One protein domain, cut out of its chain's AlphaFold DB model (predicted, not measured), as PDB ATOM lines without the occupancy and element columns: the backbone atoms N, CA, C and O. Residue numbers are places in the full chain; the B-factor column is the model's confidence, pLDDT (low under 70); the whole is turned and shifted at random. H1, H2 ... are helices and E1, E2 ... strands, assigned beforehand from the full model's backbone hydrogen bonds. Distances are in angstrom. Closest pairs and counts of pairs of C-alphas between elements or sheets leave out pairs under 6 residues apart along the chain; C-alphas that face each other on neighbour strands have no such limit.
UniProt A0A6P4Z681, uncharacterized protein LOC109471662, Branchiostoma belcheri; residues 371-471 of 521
ATOM      1  N   GLU A 371     -52.826  22.479 -31.522       84.50
ATOM      2  CA  GLU A 371     -52.776  22.902 -30.118       84.50
ATOM      3  C   GLU A 371     -51.530  22.384 -29.392       84.50
ATOM      4  O   GLU A 371     -51.097  22.984 -28.406       84.50
ATOM      5  N   ASN A 372     -50.930  21.288 -29.870       89.19
ATOM      6  CA  ASN A 372     -49.695  20.727 -29.323       89.19
ATOM      7  C   ASN A 372     -48.442  21.017 -30.166       89.19
ATOM      8  O   ASN A 372     -47.349  20.584 -29.801       89.19
ATOM      9  N   THR A 373     -48.572  21.811 -31.233       89.25
ATOM     10  CA  THR A 373     -47.434  22.328 -32.000       89.25
ATOM     11  C   THR A 373     -46.726  23.425 -31.193       89.25
ATOM     12  O   THR A 373     -47.361  24.303 -30.605       89.25
ATOM     13  N   ARG A 374     -45.396  23.357 -31.097       88.25
ATOM     14  CA  ARG A 374     -44.552  24.278 -30.304       88.25
ATOM     15  C   ARG A 374     -43.549  25.058 -31.134       88.25
ATOM     16  O   ARG A 374     -42.978  26.030 -30.652       88.25
ATOM     17  N   GLY A 375     -43.332  24.637 -32.369       88.38
ATOM     18  CA  GLY A 375     -42.389  25.264 -33.270       88.38
ATOM     19  C   GLY A 375     -42.246  24.460 -34.545       88.38
ATOM     20  O   GLY A 375     -43.013  23.532 -34.807       88.38
ATOM     21  N   VAL A 376     -41.244  24.831 -35.325       89.81
ATOM     22  CA  VAL A 376     -40.940  24.219 -36.610       89.81
ATOM     23  C   VAL A 376     -39.443  24.007 -36.725       89.81
ATOM     24  O   VAL A 376     -38.657  24.806 -36.214       89.81
ATOM     25  N   VAL A 377     -39.071  22.928 -37.403       88.81
ATOM     26  CA  VAL A 377     -37.710  22.670 -37.861       88.81
ATOM     27  C   VAL A 377     -37.732  22.430 -39.369       88.81
ATOM     28  O   VAL A 377     -38.604  21.732 -39.889       88.81
ATOM     29  N   ALA A 378     -36.799  23.034 -40.098       87.81
ATOM     30  CA  ALA A 378     -36.674  22.811 -41.533       87.81
ATOM     31  C   ALA A 378     -35.918  21.505 -41.795       87.81
ATOM     32  O   ALA A 378     -34.881  21.235 -41.193       87.81
ATOM     33  N   CYS A 379     -36.425  20.680 -42.710       85.31
ATOM     34  CA  CYS A 379     -35.704  19.485 -43.123       85.31
ATOM     35  C   CYS A 379     -34.476  19.840 -43.980       85.31
ATOM     36  O   CYS A 379     -34.589  20.499 -45.017       85.31
ATOM     37  N   LEU A 380     -33.313  19.309 -43.607       72.75
ATOM     38  CA  LEU A 380     -32.051  19.430 -44.333       72.75
ATOM     39  C   LEU A 380     -32.061  18.758 -45.711       72.75
ATOM     40  O   LEU A 380     -31.207  19.054 -46.529       72.75
ATOM     41  N   ASP A 381     -33.010  17.880 -46.018       73.19
ATOM     42  CA  ASP A 381     -33.023  17.181 -47.307       73.19
ATOM     43  C   ASP A 381     -34.054  17.762 -48.272       73.19
ATOM     44  O   ASP A 381     -33.723  18.046 -49.426       73.19
ATOM     45  N   CYS A 382     -35.274  18.052 -47.810       77.56
ATOM     46  CA  CYS A 382     -36.323  18.628 -48.659       77.56
ATOM     47  C   CYS A 382     -36.572  20.126 -48.450       77.56
ATOM     48  O   CYS A 382     -37.314  20.718 -49.220       77.56
ATOM     49  N   GLY A 383     -36.012  20.751 -47.409       78.44
ATOM     50  CA  GLY A 383     -36.235  22.171 -47.087       78.44
ATOM     51  C   GLY A 383     -37.606  22.470 -46.470       78.44
ATOM     52  O   GLY A 383     -37.781  23.508 -45.843       78.44
ATOM     53  N   LYS A 384     -38.566  21.544 -46.592       86.56
ATOM     54  CA  LYS A 384     -39.916  21.680 -46.031       86.56
ATOM     55  C   LYS A 384     -39.871  21.902 -44.509       86.56
ATOM     56  O   LYS A 384     -39.155  21.161 -43.822       86.56
ATOM     57  N   PRO A 385     -40.666  22.844 -43.976       90.19
ATOM     58  CA  PRO A 385     -40.862  22.972 -42.539       90.19
ATOM     59  C   PRO A 385     -41.645  21.776 -41.991       90.19
ATOM     60  O   PRO A 385     -42.661  21.382 -42.566       90.19
ATOM     61  N   ARG A 386     -41.177  21.206 -40.878       91.25
ATOM     62  CA  ARG A 386     -41.843  20.134 -40.123       91.25
ATOM     63  C   ARG A 386     -42.205  20.609 -38.726       91.25
ATOM     64  O   ARG A 386     -41.441  21.353 -38.110       91.25
ATOM     65  N   THR A 387     -43.374  20.208 -38.242       92.00
ATOM     66  CA  THR A 387     -43.890  20.667 -36.952       92.00
ATOM     67  C   THR A 387     -43.245  19.913 -35.796       92.00
ATOM     68  O   THR A 387     -43.067  18.697 -35.822       92.00
ATOM     69  N   ILE A 388     -42.877  20.665 -34.760       93.31
ATOM     70  CA  ILE A 388     -42.361  20.142 -33.496       93.31
ATOM     71  C   ILE A 388     -43.520  20.127 -32.506       93.31
ATOM     72  O   ILE A 388     -44.155  21.163 -32.292       93.31
ATOM     73  N   HIS A 389     -43.770  18.986 -31.872       93.25
ATOM     74  CA  HIS A 389     -44.888  18.793 -30.956       93.25
ATOM     75  C   HIS A 389     -44.434  18.483 -29.526       93.25
ATOM     76  O   HIS A 389     -43.444  17.785 -29.314       93.25
ATOM     77  N   SER A 390     -45.196  18.972 -28.544       93.75
ATOM     78  CA  SER A 390     -45.095  18.590 -27.129       93.75
ATOM     79  C   SER A 390     -46.482  18.573 -26.502       93.75
ATOM     80  O   SER A 390     -47.265  19.509 -26.688       93.75
ATOM     81  N   GLN A 391     -46.775  17.536 -25.716       92.94
ATOM     82  CA  GLN A 391     -48.063  17.386 -25.039       92.94
ATOM     83  C   GLN A 391     -48.380  18.581 -24.131       92.94
ATOM     84  O   GLN A 391     -49.530  19.005 -24.038       92.94
ATOM     85  N   ARG A 392     -47.358  19.153 -23.483       91.69
ATOM     86  CA  ARG A 392     -47.488  20.291 -22.564       91.69
ATOM     87  C   ARG A 392     -46.890  21.557 -23.178       91.69
ATOM     88  O   ARG A 392     -46.173  21.517 -24.178       91.69
ATOM     89  N   ALA A 393     -47.230  22.711 -22.610       89.31
ATOM     90  CA  ALA A 393     -46.554  23.957 -22.954       89.31
ATOM     91  C   ALA A 393     -45.090  23.898 -22.484       89.31
ATOM     92  O   ALA A 393     -44.809  23.373 -21.408       89.31
ATOM     93  N   LEU A 394     -44.171  24.433 -23.293       90.62
ATOM     94  CA  LEU A 394     -42.749  24.474 -22.948       90.62
ATOM     95  C   LEU A 394     -42.465  25.587 -21.936       90.62
ATOM     96  O   LEU A 394     -42.975  26.706 -22.081       90.62
ATOM     97  N   THR A 395     -41.614  25.297 -20.953       92.88
ATOM     98  CA  THR A 395     -41.079  26.298 -20.019       92.88
ATOM     99  C   THR A 395     -40.118  27.259 -20.729       92.88
ATOM    100  O   THR A 395     -39.688  27.007 -21.855       92.88
ATOM    101  N   ALA A 396     -39.759  28.379 -20.090       88.25
ATOM    102  CA  ALA A 396     -38.805  29.334 -20.666       88.25
ATOM    103  C   ALA A 396     -37.432  28.692 -20.954       88.25
ATOM    104  O   ALA A 396     -36.870  28.913 -22.023       88.25
ATOM    105  N   VAL A 397     -36.951  27.841 -20.041       87.19
ATOM    106  CA  VAL A 397     -35.702  27.080 -20.208       87.19
ATOM    107  C   VAL A 397     -35.810  26.130 -21.400       87.19
ATOM    108  O   VAL A 397     -35.000  26.203 -22.310       87.19
ATOM    109  N   GLN A 398     -36.884  25.339 -21.480       90.94
ATOM    110  CA  GLN A 398     -37.091  24.399 -22.586       90.94
ATOM    111  C   GLN A 398     -37.217  25.086 -23.950       90.94
ATOM    112  O   GLN A 398     -36.858  24.497 -24.966       90.94
ATOM    113  N   LYS A 399     -37.749  26.313 -23.999       87.56
ATOM    114  CA  LYS A 399     -37.770  27.114 -25.231       87.56
ATOM    115  C   LYS A 399     -36.355  27.516 -25.646       87.56
ATOM    116  O   LYS A 399     -36.014  27.315 -26.805       87.56
ATOM    117  N   LYS A 400     -35.534  27.995 -24.703       82.88
ATOM    118  CA  LYS A 400     -34.118  28.312 -24.950       82.88
ATOM    119  C   LYS A 400     -33.345  27.072 -25.415       82.88
ATOM    120  O   LYS A 400     -32.615  27.153 -26.400       82.88
ATOM    121  N   ASP A 401     -33.567  25.925 -24.776       83.69
ATOM    122  CA  ASP A 401     -32.966  24.645 -25.175       83.69
ATOM    123  C   ASP A 401     -33.418  24.225 -26.577       83.69
ATOM    124  O   ASP A 401     -32.630  23.709 -27.363       83.69
ATOM    125  N   LEU A 402     -34.694  24.443 -26.913       87.12
ATOM    126  CA  LEU A 402     -35.233  24.091 -28.223       87.12
ATOM    127  C   LEU A 402     -34.648  24.974 -29.323       87.12
ATOM    128  O   LEU A 402     -34.376  24.479 -30.412       87.12
ATOM    129  N   ASP A 403     -34.489  26.266 -29.058       83.06
ATOM    130  CA  ASP A 403     -33.893  27.194 -30.012       83.06
ATOM    131  C   ASP A 403     -32.400  26.901 -30.199       83.06
ATOM    132  O   ASP A 403     -31.958  26.788 -31.339       83.06
ATOM    133  N   SER A 404     -31.674  26.599 -29.117       76.94
ATOM    134  CA  SER A 404     -30.281  26.124 -29.191       76.94
ATOM    135  C   SER A 404     -30.178  24.824 -30.001       76.94
ATOM    136  O   SER A 404     -29.361  24.711 -30.908       76.94
ATOM    137  N   LEU A 405     -31.085  23.863 -29.778       82.38
ATOM    138  CA  LEU A 405     -31.106  22.607 -30.534       82.38
ATOM    139  C   LEU A 405     -31.367  22.813 -32.035       82.38
ATOM    140  O   LEU A 405     -30.844  22.054 -32.846       82.38
ATOM    141  N   LYS A 406     -32.167  23.811 -32.432       81.69
ATOM    142  CA  LYS A 406     -32.368  24.152 -33.856       81.69
ATOM    143  C   LYS A 406     -31.111  24.715 -34.505       81.69
ATOM    144  O   LYS A 406     -30.936  24.522 -35.705       81.69
ATOM    145  N   GLU A 407     -30.288  25.418 -33.738       72.19
ATOM    146  CA  GLU A 407     -29.021  25.973 -34.210       72.19
ATOM    147  C   GLU A 407     -27.932  24.895 -34.273       72.19
ATOM    148  O   GLU A 407     -27.189  24.833 -35.250       72.19
ATOM    149  N   ASP A 408     -27.895  23.999 -33.283       69.56
ATOM    150  CA  ASP A 408     -26.827  23.007 -33.121       69.56
ATOM    151  C   ASP A 408     -27.090  21.674 -33.840       69.56
ATOM    152  O   ASP A 408     -26.156  20.907 -34.090       69.56
ATOM    153  N   SER A 409     -28.350  21.346 -34.147       72.00
ATOM    154  CA  SER A 409     -28.734  20.035 -34.684       72.00
ATOM    155  C   SER A 409     -29.515  20.125 -35.986       72.00
ATOM    156  O   SER A 409     -30.574  20.747 -36.091       72.00
ATOM    157  N   MET A 410     -29.046  19.372 -36.977       77.06
ATOM    158  CA  MET A 410     -29.694  19.273 -38.276       77.06
ATOM    159  C   MET A 410     -30.792  18.205 -38.276       77.06
ATOM    160  O   MET A 410     -30.589  17.063 -37.864       77.06
ATOM    161  N   TYR A 411     -31.956  18.548 -38.820       83.56
ATOM    162  CA  TYR A 411     -33.088  17.629 -38.923       83.56
ATOM    163  C   TYR A 411     -33.264  17.074 -40.339       83.56
ATOM    164  O   TYR A 411     -33.195  17.812 -41.316       83.56
ATOM    165  N   THR A 412     -33.593  15.787 -40.470       81.69
ATOM    166  CA  THR A 412     -34.011  15.161 -41.737       81.69
ATOM    167  C   THR A 412     -35.328  14.413 -41.546       81.69
ATOM    168  O   THR A 412     -35.552  13.833 -40.490       81.69
ATOM    169  N   CYS A 413     -36.218  14.420 -42.544       84.88
ATOM    170  CA  CYS A 413     -37.523  13.762 -42.428       84.88
ATOM    171  C   CYS A 413     -37.394  12.298 -41.985       84.88
ATOM    172  O   CYS A 413     -36.583  11.554 -42.529       84.88
ATOM    173  N   GLY A 414     -38.208  11.901 -41.005       78.12
ATOM    174  CA  GLY A 414     -38.292  10.518 -40.533       78.12
ATOM    175  C   GLY A 414     -37.241  10.130 -39.492       78.12
ATOM    176  O   GLY A 414     -37.377   9.081 -38.859       78.12
ATOM    177  N   VAL A 415     -36.222  10.966 -39.256       78.06
ATOM    178  CA  VAL A 415     -35.217  10.697 -38.220       78.06
ATOM    179  C   VAL A 415     -35.712  11.120 -36.844       78.06
ATOM    180  O   VAL A 415     -36.519  12.038 -36.688       78.06
ATOM    181  N   CYS A 416     -35.176  10.472 -35.815       82.19
ATOM    182  CA  CYS A 416     -35.318  10.977 -34.465       82.19
ATOM    183  C   CYS A 416     -34.379  12.174 -34.285       82.19
ATOM    184  O   CYS A 416     -33.163  12.009 -34.313       82.19
ATOM    185  N   TRP A 417     -34.946  13.377 -34.189       84.00
ATOM    186  CA  TRP A 417     -34.163  14.614 -34.216       84.00
ATOM    187  C   TRP A 417     -33.434  14.910 -32.905       84.00
ATOM    188  O   TRP A 417     -32.294  15.369 -32.919       84.00
ATOM    189  N   VAL A 418     -34.093  14.659 -31.772       84.50
ATOM    190  CA  VAL A 418     -33.561  15.018 -30.458       84.50
ATOM    191  C   VAL A 418     -32.576  13.938 -29.983       84.50
ATOM    192  O   VAL A 418     -32.985  12.776 -29.888       84.50
ATOM    193  N   PRO A 419     -31.308  14.281 -29.672       79.81
ATOM    194  CA  PRO A 419     -30.309  13.320 -29.199       79.81
ATOM    195  C   PRO A 419     -30.720  12.638 -27.891       79.81
ATOM    196  O   PRO A 419     -31.375  13.255 -27.055       79.81
ATOM    197  N   GLU A 420     -30.290  11.391 -27.681       80.31
ATOM    198  CA  GLU A 420     -30.691  10.572 -26.521       80.31
ATOM    199  C   GLU A 420     -30.414  11.235 -25.167       80.31
ATOM    200  O   GLU A 420     -31.258  11.177 -24.283       80.31
ATOM    201  N   ASN A 421     -29.289  11.937 -25.038       82.94
ATOM    202  CA  ASN A 421     -28.884  12.586 -23.787       82.94
ATOM    203  C   ASN A 421     -29.408  14.026 -23.640       82.94
ATOM    204  O   ASN A 421     -28.973  14.747 -22.744       82.94
ATOM    205  N   HIS A 422     -30.279  14.491 -24.539       87.81
ATOM    206  CA  HIS A 422     -30.753  15.873 -24.528       87.81
ATOM    207  C   HIS A 422     -31.965  16.045 -23.589       87.81
ATOM    208  O   HIS A 422     -32.882  15.223 -23.645       87.81
ATOM    209  N   PRO A 423     -32.073  17.143 -22.809       89.06
ATOM    210  CA  PRO A 423     -33.199  17.372 -21.889       89.06
ATOM    211  C   PRO A 423     -34.586  17.332 -22.549       89.06
ATOM    212  O   PRO A 423     -35.587  17.004 -21.917       89.06
ATOM    213  N   LEU A 424     -34.655  17.654 -23.845       92.25
ATOM    214  CA  LEU A 424     -35.898  17.643 -24.624       92.25
ATOM    215  C   LEU A 424     -36.263  16.277 -25.231       92.25
ATOM    216  O   LEU A 424     -37.286  16.199 -25.912       92.25
ATOM    217  N   ARG A 425     -35.456  15.224 -25.026       90.75
ATOM    218  CA  ARG A 425     -35.577  13.921 -25.714       90.75
ATOM    219  C   ARG A 425     -36.968  13.304 -25.632       90.75
ATOM    220  O   ARG A 425     -37.435  12.733 -26.617       90.75
ATOM    221  N   GLU A 426     -37.602  13.439 -24.475       90.75
ATOM    222  CA  GLU A 426     -38.928  12.886 -24.181       90.75
ATOM    223  C   GLU A 426     -40.029  13.960 -24.141       90.75
ATOM    224  O   GLU A 426     -41.181  13.678 -23.808       90.75
ATOM    225  N   ILE A 427     -39.694  15.201 -24.498       92.88
ATOM    226  CA  ILE A 427     -40.589  16.359 -24.401       92.88
ATOM    227  C   ILE A 427     -40.995  16.846 -25.790       92.88
ATOM    228  O   ILE A 427     -42.178  17.075 -26.042       92.88
ATOM    229  N   CYS A 428     -40.021  17.010 -26.686       93.69
ATOM    230  CA  CYS A 428     -40.224  17.542 -28.026       93.69
ATOM    231  C   CYS A 428     -40.062  16.442 -29.072       93.69
ATOM    232  O   CYS A 428     -39.054  15.739 -29.105       93.69
ATOM    233  N   TYR A 429     -41.034  16.344 -29.974       92.25
ATOM    234  CA  TYR A 429     -41.075  15.310 -30.999       92.25
ATOM    235  C   TYR A 429     -41.308  15.908 -32.382       92.25
ATOM    236  O   TYR A 429     -42.058  16.867 -32.542       92.25
ATOM    237  N   VAL A 430     -40.709  15.287 -33.395       91.25
ATOM    238  CA  VAL A 430     -41.048  15.488 -34.808       91.25
ATOM    239  C   VAL A 430     -41.479  14.136 -35.362       91.25
ATOM    240  O   VAL A 430     -40.945  13.102 -34.953       91.25
ATOM    241  N   SER A 431     -42.479  14.123 -36.241       88.81
ATOM    242  CA  SER A 431     -43.078  12.875 -36.715       88.81
ATOM    243  C   SER A 431     -42.059  12.005 -37.460       88.81
ATOM    244  O   SER A 431     -41.461  12.419 -38.455       88.81
ATOM    245  N   ARG A 432     -41.894  10.757 -37.004       85.44
ATOM    246  CA  ARG A 432     -41.032   9.754 -37.657       85.44
ATOM    247  C   ARG A 432     -41.671   9.128 -38.899       85.44
ATOM    248  O   ARG A 432     -40.976   8.503 -39.697       85.44
ATOM    249  N   ALA A 433     -42.966   9.355 -39.115       83.50
ATOM    250  CA  ALA A 433     -43.677   8.927 -40.320       83.50
ATOM    251  C   ALA A 433     -43.460   9.874 -41.518       83.50
ATOM    252  O   ALA A 433     -44.080   9.708 -42.571       83.50
ATOM    253  N   LEU A 434     -42.628  10.909 -41.368       85.56
ATOM    254  CA  LEU A 434     -42.338  11.859 -42.436       85.56
ATOM    255  C   LEU A 434     -41.302  11.304 -43.413       85.56
ATOM    256  O   LEU A 434     -40.286  10.744 -43.014       85.56
ATOM    257  N   SER A 435     -41.523  11.567 -44.697       82.25
ATOM    258  CA  SER A 435     -40.511  11.458 -45.746       82.25
ATOM    259  C   SER A 435     -40.371  12.799 -46.463       82.25
ATOM    260  O   SER A 435     -41.239  13.676 -46.366       82.25
ATOM    261  N   CYS A 436     -39.264  12.981 -47.178       80.12
ATOM    262  CA  CYS A 436     -39.007  14.186 -47.965       80.12
ATOM    263  C   CYS A 436     -40.073  14.431 -49.047       80.12
ATOM    264  O   CYS A 436     -40.349  15.585 -49.386       80.12
ATOM    265  N   ASP A 437     -40.733  13.374 -49.521       77.88
ATOM    266  CA  ASP A 437     -41.776  13.461 -50.544       77.88
ATOM    267  C   ASP A 437     -43.134  13.877 -49.973       77.88
ATOM    268  O   ASP A 437     -43.912  14.528 -50.670       77.88
ATOM    269  N   ARG A 438     -43.399  13.629 -48.681       83.12
ATOM    270  CA  ARG A 438     -44.654  14.071 -48.056       83.12
ATOM    271  C   ARG A 438     -44.789  15.599 -48.066       83.12
ATOM    272  O   ARG A 438     -43.787  16.291 -47.823       83.12
ATOM    273  N   PRO A 439     -45.997  16.138 -48.309       86.62
ATOM    274  CA  PRO A 439     -46.260  17.573 -48.223       86.62
ATOM    275  C   PRO A 439     -46.007  18.099 -46.805       86.62
ATOM    276  O   PRO A 439     -45.792  17.321 -45.871       86.62
ATOM    277  N   VAL A 440     -45.968  19.421 -46.653       88.62
ATOM    278  CA  VAL A 440     -45.920  20.096 -45.349       88.62
ATOM    279  C   VAL A 440     -47.119  19.642 -44.508       88.62
ATOM    280  O   VAL A 440     -48.193  19.384 -45.033       88.62
ATOM    281  N   GLU A 441     -46.933  19.474 -43.201       89.69
ATOM    282  CA  GLU A 441     -47.975  18.926 -42.324       89.69
ATOM    283  C   GLU A 441     -49.156  19.900 -42.177       89.69
ATOM    284  O   GLU A 441     -48.960  21.104 -42.027       89.69
ATOM    285  N   GLN A 442     -50.395  19.391 -42.142       85.12
ATOM    286  CA  GLN A 442     -51.606  20.215 -41.978       85.12
ATOM    287  C   GLN A 442     -51.550  21.109 -40.736       85.12
ATOM    288  O   GLN A 442     -51.929  22.281 -40.791       85.12
ATOM    289  N   TYR A 443     -50.984  20.591 -39.646       86.50
ATOM    290  CA  TYR A 443     -50.843  21.307 -38.383       86.50
ATOM    291  C   TYR A 443     -49.981  22.567 -38.496       86.50
ATOM    292  O   TYR A 443     -50.205  23.510 -37.736       86.50
ATOM    293  N   TYR A 444     -49.051  22.633 -39.458       88.75
ATOM    294  CA  TYR A 444     -48.284  23.846 -39.753       88.75
ATOM    295  C   TYR A 444     -49.225  25.005 -40.098       88.75
ATOM    296  O   TYR A 444     -49.163  26.083 -39.504       88.75
ATOM    297  N   TYR A 445     -50.157  24.750 -41.018       84.88
ATOM    298  CA  TYR A 445     -51.109  25.739 -41.513       84.88
ATOM    299  C   TYR A 445     -52.170  26.072 -40.474       84.88
ATOM    300  O   TYR A 445     -52.462  27.247 -40.257       84.88
ATOM    301  N   SER A 446     -52.701  25.062 -39.780       82.69
ATOM    302  CA  SER A 446     -53.677  25.269 -38.708       82.69
ATOM    303  C   SER A 446     -53.087  26.111 -37.568       82.69
ATOM    304  O   SER A 446     -53.744  27.027 -37.072       82.69
ATOM    305  N   THR A 447     -51.830  25.854 -37.186       81.88
ATOM    306  CA  THR A 447     -51.119  26.635 -36.160       81.88
ATOM    307  C   THR A 447     -50.903  28.063 -36.636       81.88
ATOM    308  O   THR A 447     -51.263  28.998 -35.927       81.88
ATOM    309  N   ARG A 448     -50.389  28.253 -37.858       83.38
ATOM    310  CA  ARG A 448     -50.141  29.578 -38.444       83.38
ATOM    311  C   ARG A 448     -51.411  30.429 -38.534       83.38
ATOM    312  O   ARG A 448     -51.364  31.626 -38.246       83.38
ATOM    313  N   LEU A 449     -52.538  29.823 -38.915       77.19
ATOM    314  CA  LEU A 449     -53.830  30.505 -39.020       77.19
ATOM    315  C   LEU A 449     -54.268  31.067 -37.659       77.19
ATOM    316  O   LEU A 449     -54.621  32.244 -37.566       77.19
ATOM    317  N   LYS A 450     -54.151  30.256 -36.601       73.25
ATOM    318  CA  LYS A 450     -54.494  30.621 -35.216       73.25
ATOM    319  C   LYS A 450     -53.438  31.505 -34.530       73.25
ATOM    320  O   LYS A 450     -53.686  32.009 -33.438       73.25
ATOM    321  N   ALA A 451     -52.264  31.687 -35.134       73.25
ATOM    322  CA  ALA A 451     -51.144  32.346 -34.477       73.25
ATOM    323  C   ALA A 451     -51.265  33.885 -34.468       73.25
ATOM    324  O   ALA A 451     -51.703  34.471 -35.465       73.25
ATOM    325  N   PRO A 452     -50.797  34.565 -33.402       72.88
ATOM    326  CA  PRO A 452     -50.624  36.016 -33.397       72.88
ATOM    327  C   PRO A 452     -49.663  36.478 -34.502       72.88
ATOM    328  O   PRO A 452     -48.807  35.713 -34.951       72.88
ATOM    329  N   ALA A 453     -49.737  37.755 -34.888       66.81
ATOM    330  CA  ALA A 453     -48.904  38.331 -35.951       66.81
ATOM    331  C   ALA A 453     -47.394  38.073 -35.756       66.81
ATOM    332  O   ALA A 453     -46.711  37.698 -36.705       66.81
ATOM    333  N   ALA A 454     -46.896  38.171 -34.518       61.19
ATOM    334  CA  ALA A 454     -45.496  37.899 -34.185       61.19
ATOM    335  C   ALA A 454     -45.069  36.448 -34.483       61.19
ATOM    336  O   ALA A 454     -43.962  36.212 -34.955       61.19
ATOM    337  N   LEU A 455     -45.952  35.467 -34.269       64.81
ATOM    338  CA  LEU A 455     -45.656  34.056 -34.534       64.81
ATOM    339  C   LEU A 455     -45.814  33.706 -36.026       64.81
ATOM    340  O   LEU A 455     -45.137  32.812 -36.527       64.81
ATOM    341  N   ARG A 456     -46.669  34.435 -36.763       69.50
ATOM    342  CA  ARG A 456     -46.793  34.314 -38.230       69.50
ATOM    343  C   ARG A 456     -45.539  34.772 -38.975       69.50
ATOM    344  O   ARG A 456     -45.333  34.329 -40.097       69.50
ATOM    345  N   ALA A 457     -44.716  35.622 -38.361       62.88
ATOM    346  CA  ALA A 457     -43.402  35.982 -38.892       62.88
ATOM    347  C   ALA A 457     -42.380  34.836 -38.756       62.88
ATOM    348  O   ALA A 457     -41.480  34.719 -39.578       62.88
ATOM    349  N   ILE A 458     -42.540  33.968 -37.748       66.12
ATOM    350  CA  ILE A 458     -41.676  32.796 -37.503       66.12
ATOM    351  C   ILE A 458     -42.130  31.587 -38.342       66.12
ATOM    352  O   ILE A 458     -41.331  30.718 -38.681       66.12
ATOM    353  N   LEU A 459     -43.418  31.530 -38.684       75.88
ATOM    354  CA  LEU A 459     -44.017  30.525 -39.559       75.88
ATOM    355  C   LEU A 459     -44.295  31.155 -40.931       75.88
ATOM    356  O   LEU A 459     -45.431  31.583 -41.168       75.88
ATOM    357  N   PRO A 460     -43.306  31.250 -41.841       79.00
ATOM    358  CA  PRO A 460     -43.522  31.844 -43.155       79.00
ATOM    359  C   PRO A 460     -44.658  31.132 -43.891       79.00
ATOM    360  O   PRO A 460     -44.942  29.950 -43.670       79.00
ATOM    361  N   LEU A 461     -45.374  31.852 -44.751       82.31
ATOM    362  CA  LEU A 461     -46.334  31.175 -45.612       82.31
ATOM    363  C   LEU A 461     -45.536  30.341 -46.614       82.31
ATOM    364  O   LEU A 461     -44.631  30.863 -47.250       82.31
ATOM    365  N   VAL A 462     -45.839  29.050 -46.728       85.25
ATOM    366  CA  VAL A 462     -45.139  28.159 -47.657       85.25
ATOM    367  C   VAL A 462     -46.125  27.309 -48.439       85.25
ATOM    368  O   VAL A 462     -47.192  26.961 -47.927       85.25
ATOM    369  N   CYS A 463     -45.747  26.919 -49.651       84.25
ATOM    370  CA  CYS A 463     -46.488  25.971 -50.472       84.25
ATOM    371  C   CYS A 463     -46.626  24.604 -49.772       84.25
ATOM    372  O   CYS A 463     -45.633  24.034 -49.318       84.25
ATOM    373  N   TRP A 464     -47.844  24.056 -49.752       83.44
ATOM    374  CA  TRP A 464     -48.201  22.739 -49.207       83.44
ATOM    375  C   TRP A 464     -47.296  21.630 -49.729       83.44
ATOM    376  O   TRP A 464     -46.743  20.836 -48.966       83.44
ATOM    377  N   GLN A 465     -47.102  21.598 -51.044       82.00
ATOM    378  CA  GLN A 465     -46.462  20.472 -51.703       82.00
ATOM    379  C   GLN A 465     -44.936  20.522 -51.612       82.00
ATOM    380  O   GLN A 465     -44.292  19.503 -51.348       82.00
ATOM    381  N   CYS A 466     -44.337  21.693 -51.841       76.88
ATOM    382  CA  CYS A 466     -42.883  21.829 -51.971       76.88
ATOM    383  C   CYS A 466     -42.213  22.556 -50.797       76.88
ATOM    384  O   CYS A 466     -40.998  22.451 -50.657       76.88
ATOM    385  N   GLY A 467     -42.971  23.255 -49.946       80.19
ATOM    386  CA  GLY A 467     -42.437  24.036 -48.829       80.19
ATOM    387  C   GLY A 467     -41.713  25.325 -49.231       80.19
ATOM    388  O   GLY A 467     -41.079  25.931 -48.373       80.19
ATOM    389  N   ALA A 468     -41.781  25.746 -50.500       77.50
ATOM    390  CA  ALA A 468     -41.233  27.029 -50.937       77.50
ATOM    391  C   ALA A 468     -42.014  28.189 -50.310       77.50
ATOM    392  O   ALA A 468     -43.238  28.111 -50.202       77.50
ATOM    393  N   GLU A 469     -41.308  29.245 -49.908       77.81
ATOM    394  CA  GLU A 469     -41.921  30.440 -49.332       77.81
ATOM    395  C   GLU A 469     -42.817  31.149 -50.350       77.81
ATOM    396  O   GLU A 469     -42.433  31.364 -51.501       77.81
ATOM    397  N   GLU A 470     -44.019  31.496 -49.902       68.62
ATOM    398  CA  GLU A 470     -45.047  32.174 -50.672       68.62
ATOM    399  C   GLU A 470     -45.224  33.593 -50.147       68.62
ATOM    400  O   GLU A 470     -45.459  33.823 -48.960       68.62
ATOM    401  N   THR A 471     -45.137  34.557 -51.055       64.31
ATOM    402  CA  THR A 471     -45.258  35.982 -50.726       64.31
ATOM    403  C   THR A 471     -46.692  36.488 -50.826       64.31
ATOM    404  O   THR A 471     -47.005  37.553 -50.294       64.31
TER     405      THR A 471
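Overview. This is residues 371 to 471 of the 521 residues of the protein "uncharacterized protein LOC109471662" of Branchiostoma belcheri (UniProt A0A6P4Z681). With little regular structure, a small hairpin, E1 and E2, makes the middle, between H1 on one side and H2 on the other, with short H3 folded back beside H2; a long loop, residues 409 to 441, passes E2. The 101 printed residues, 39 in named elements, run E1 E2 H1 H2 H3, mixed class, with an antiparallel sheet. The whole is compact, radius of gyration of the C-alphas 13.0 A, spanning 37 by 29 by 22 A.

Along the chain. E1, residues 373 to 378, begins at C-alpha (-47.434, 22.328, -32.000); E2 is 385 to 389. H1, 396 to 408, is 18.4 A long; H2 is 442 to 450; H3, 453 to 458, ends at (-41.676, 32.796, -37.503).

Arrangement. In the hairpin, N 377 and O 386 are 2.9 A apart, within hydrogen-bond range. The closest C-alphas of E2 and H2, Thr 387 and Tyr 444, are 6.1 A apart; of E1 and H1, Val 377 and Lys 406, 6.8 A. H2 and H3 are close but not clearly touching: C-alphas 448 and 456, 5.8 A, a shallow tilt of 32 degrees, opposite ways. H1 and H3 are apart. Every O i to N i+4 pair is within range in H1 and H2, 1 of 2 in H3.

Size, cuts and confidence. The printed part has no cut; H1 to H2 is a long link. Residues 408, 453 to 458 and 470 to 471 have pLDDT under 70.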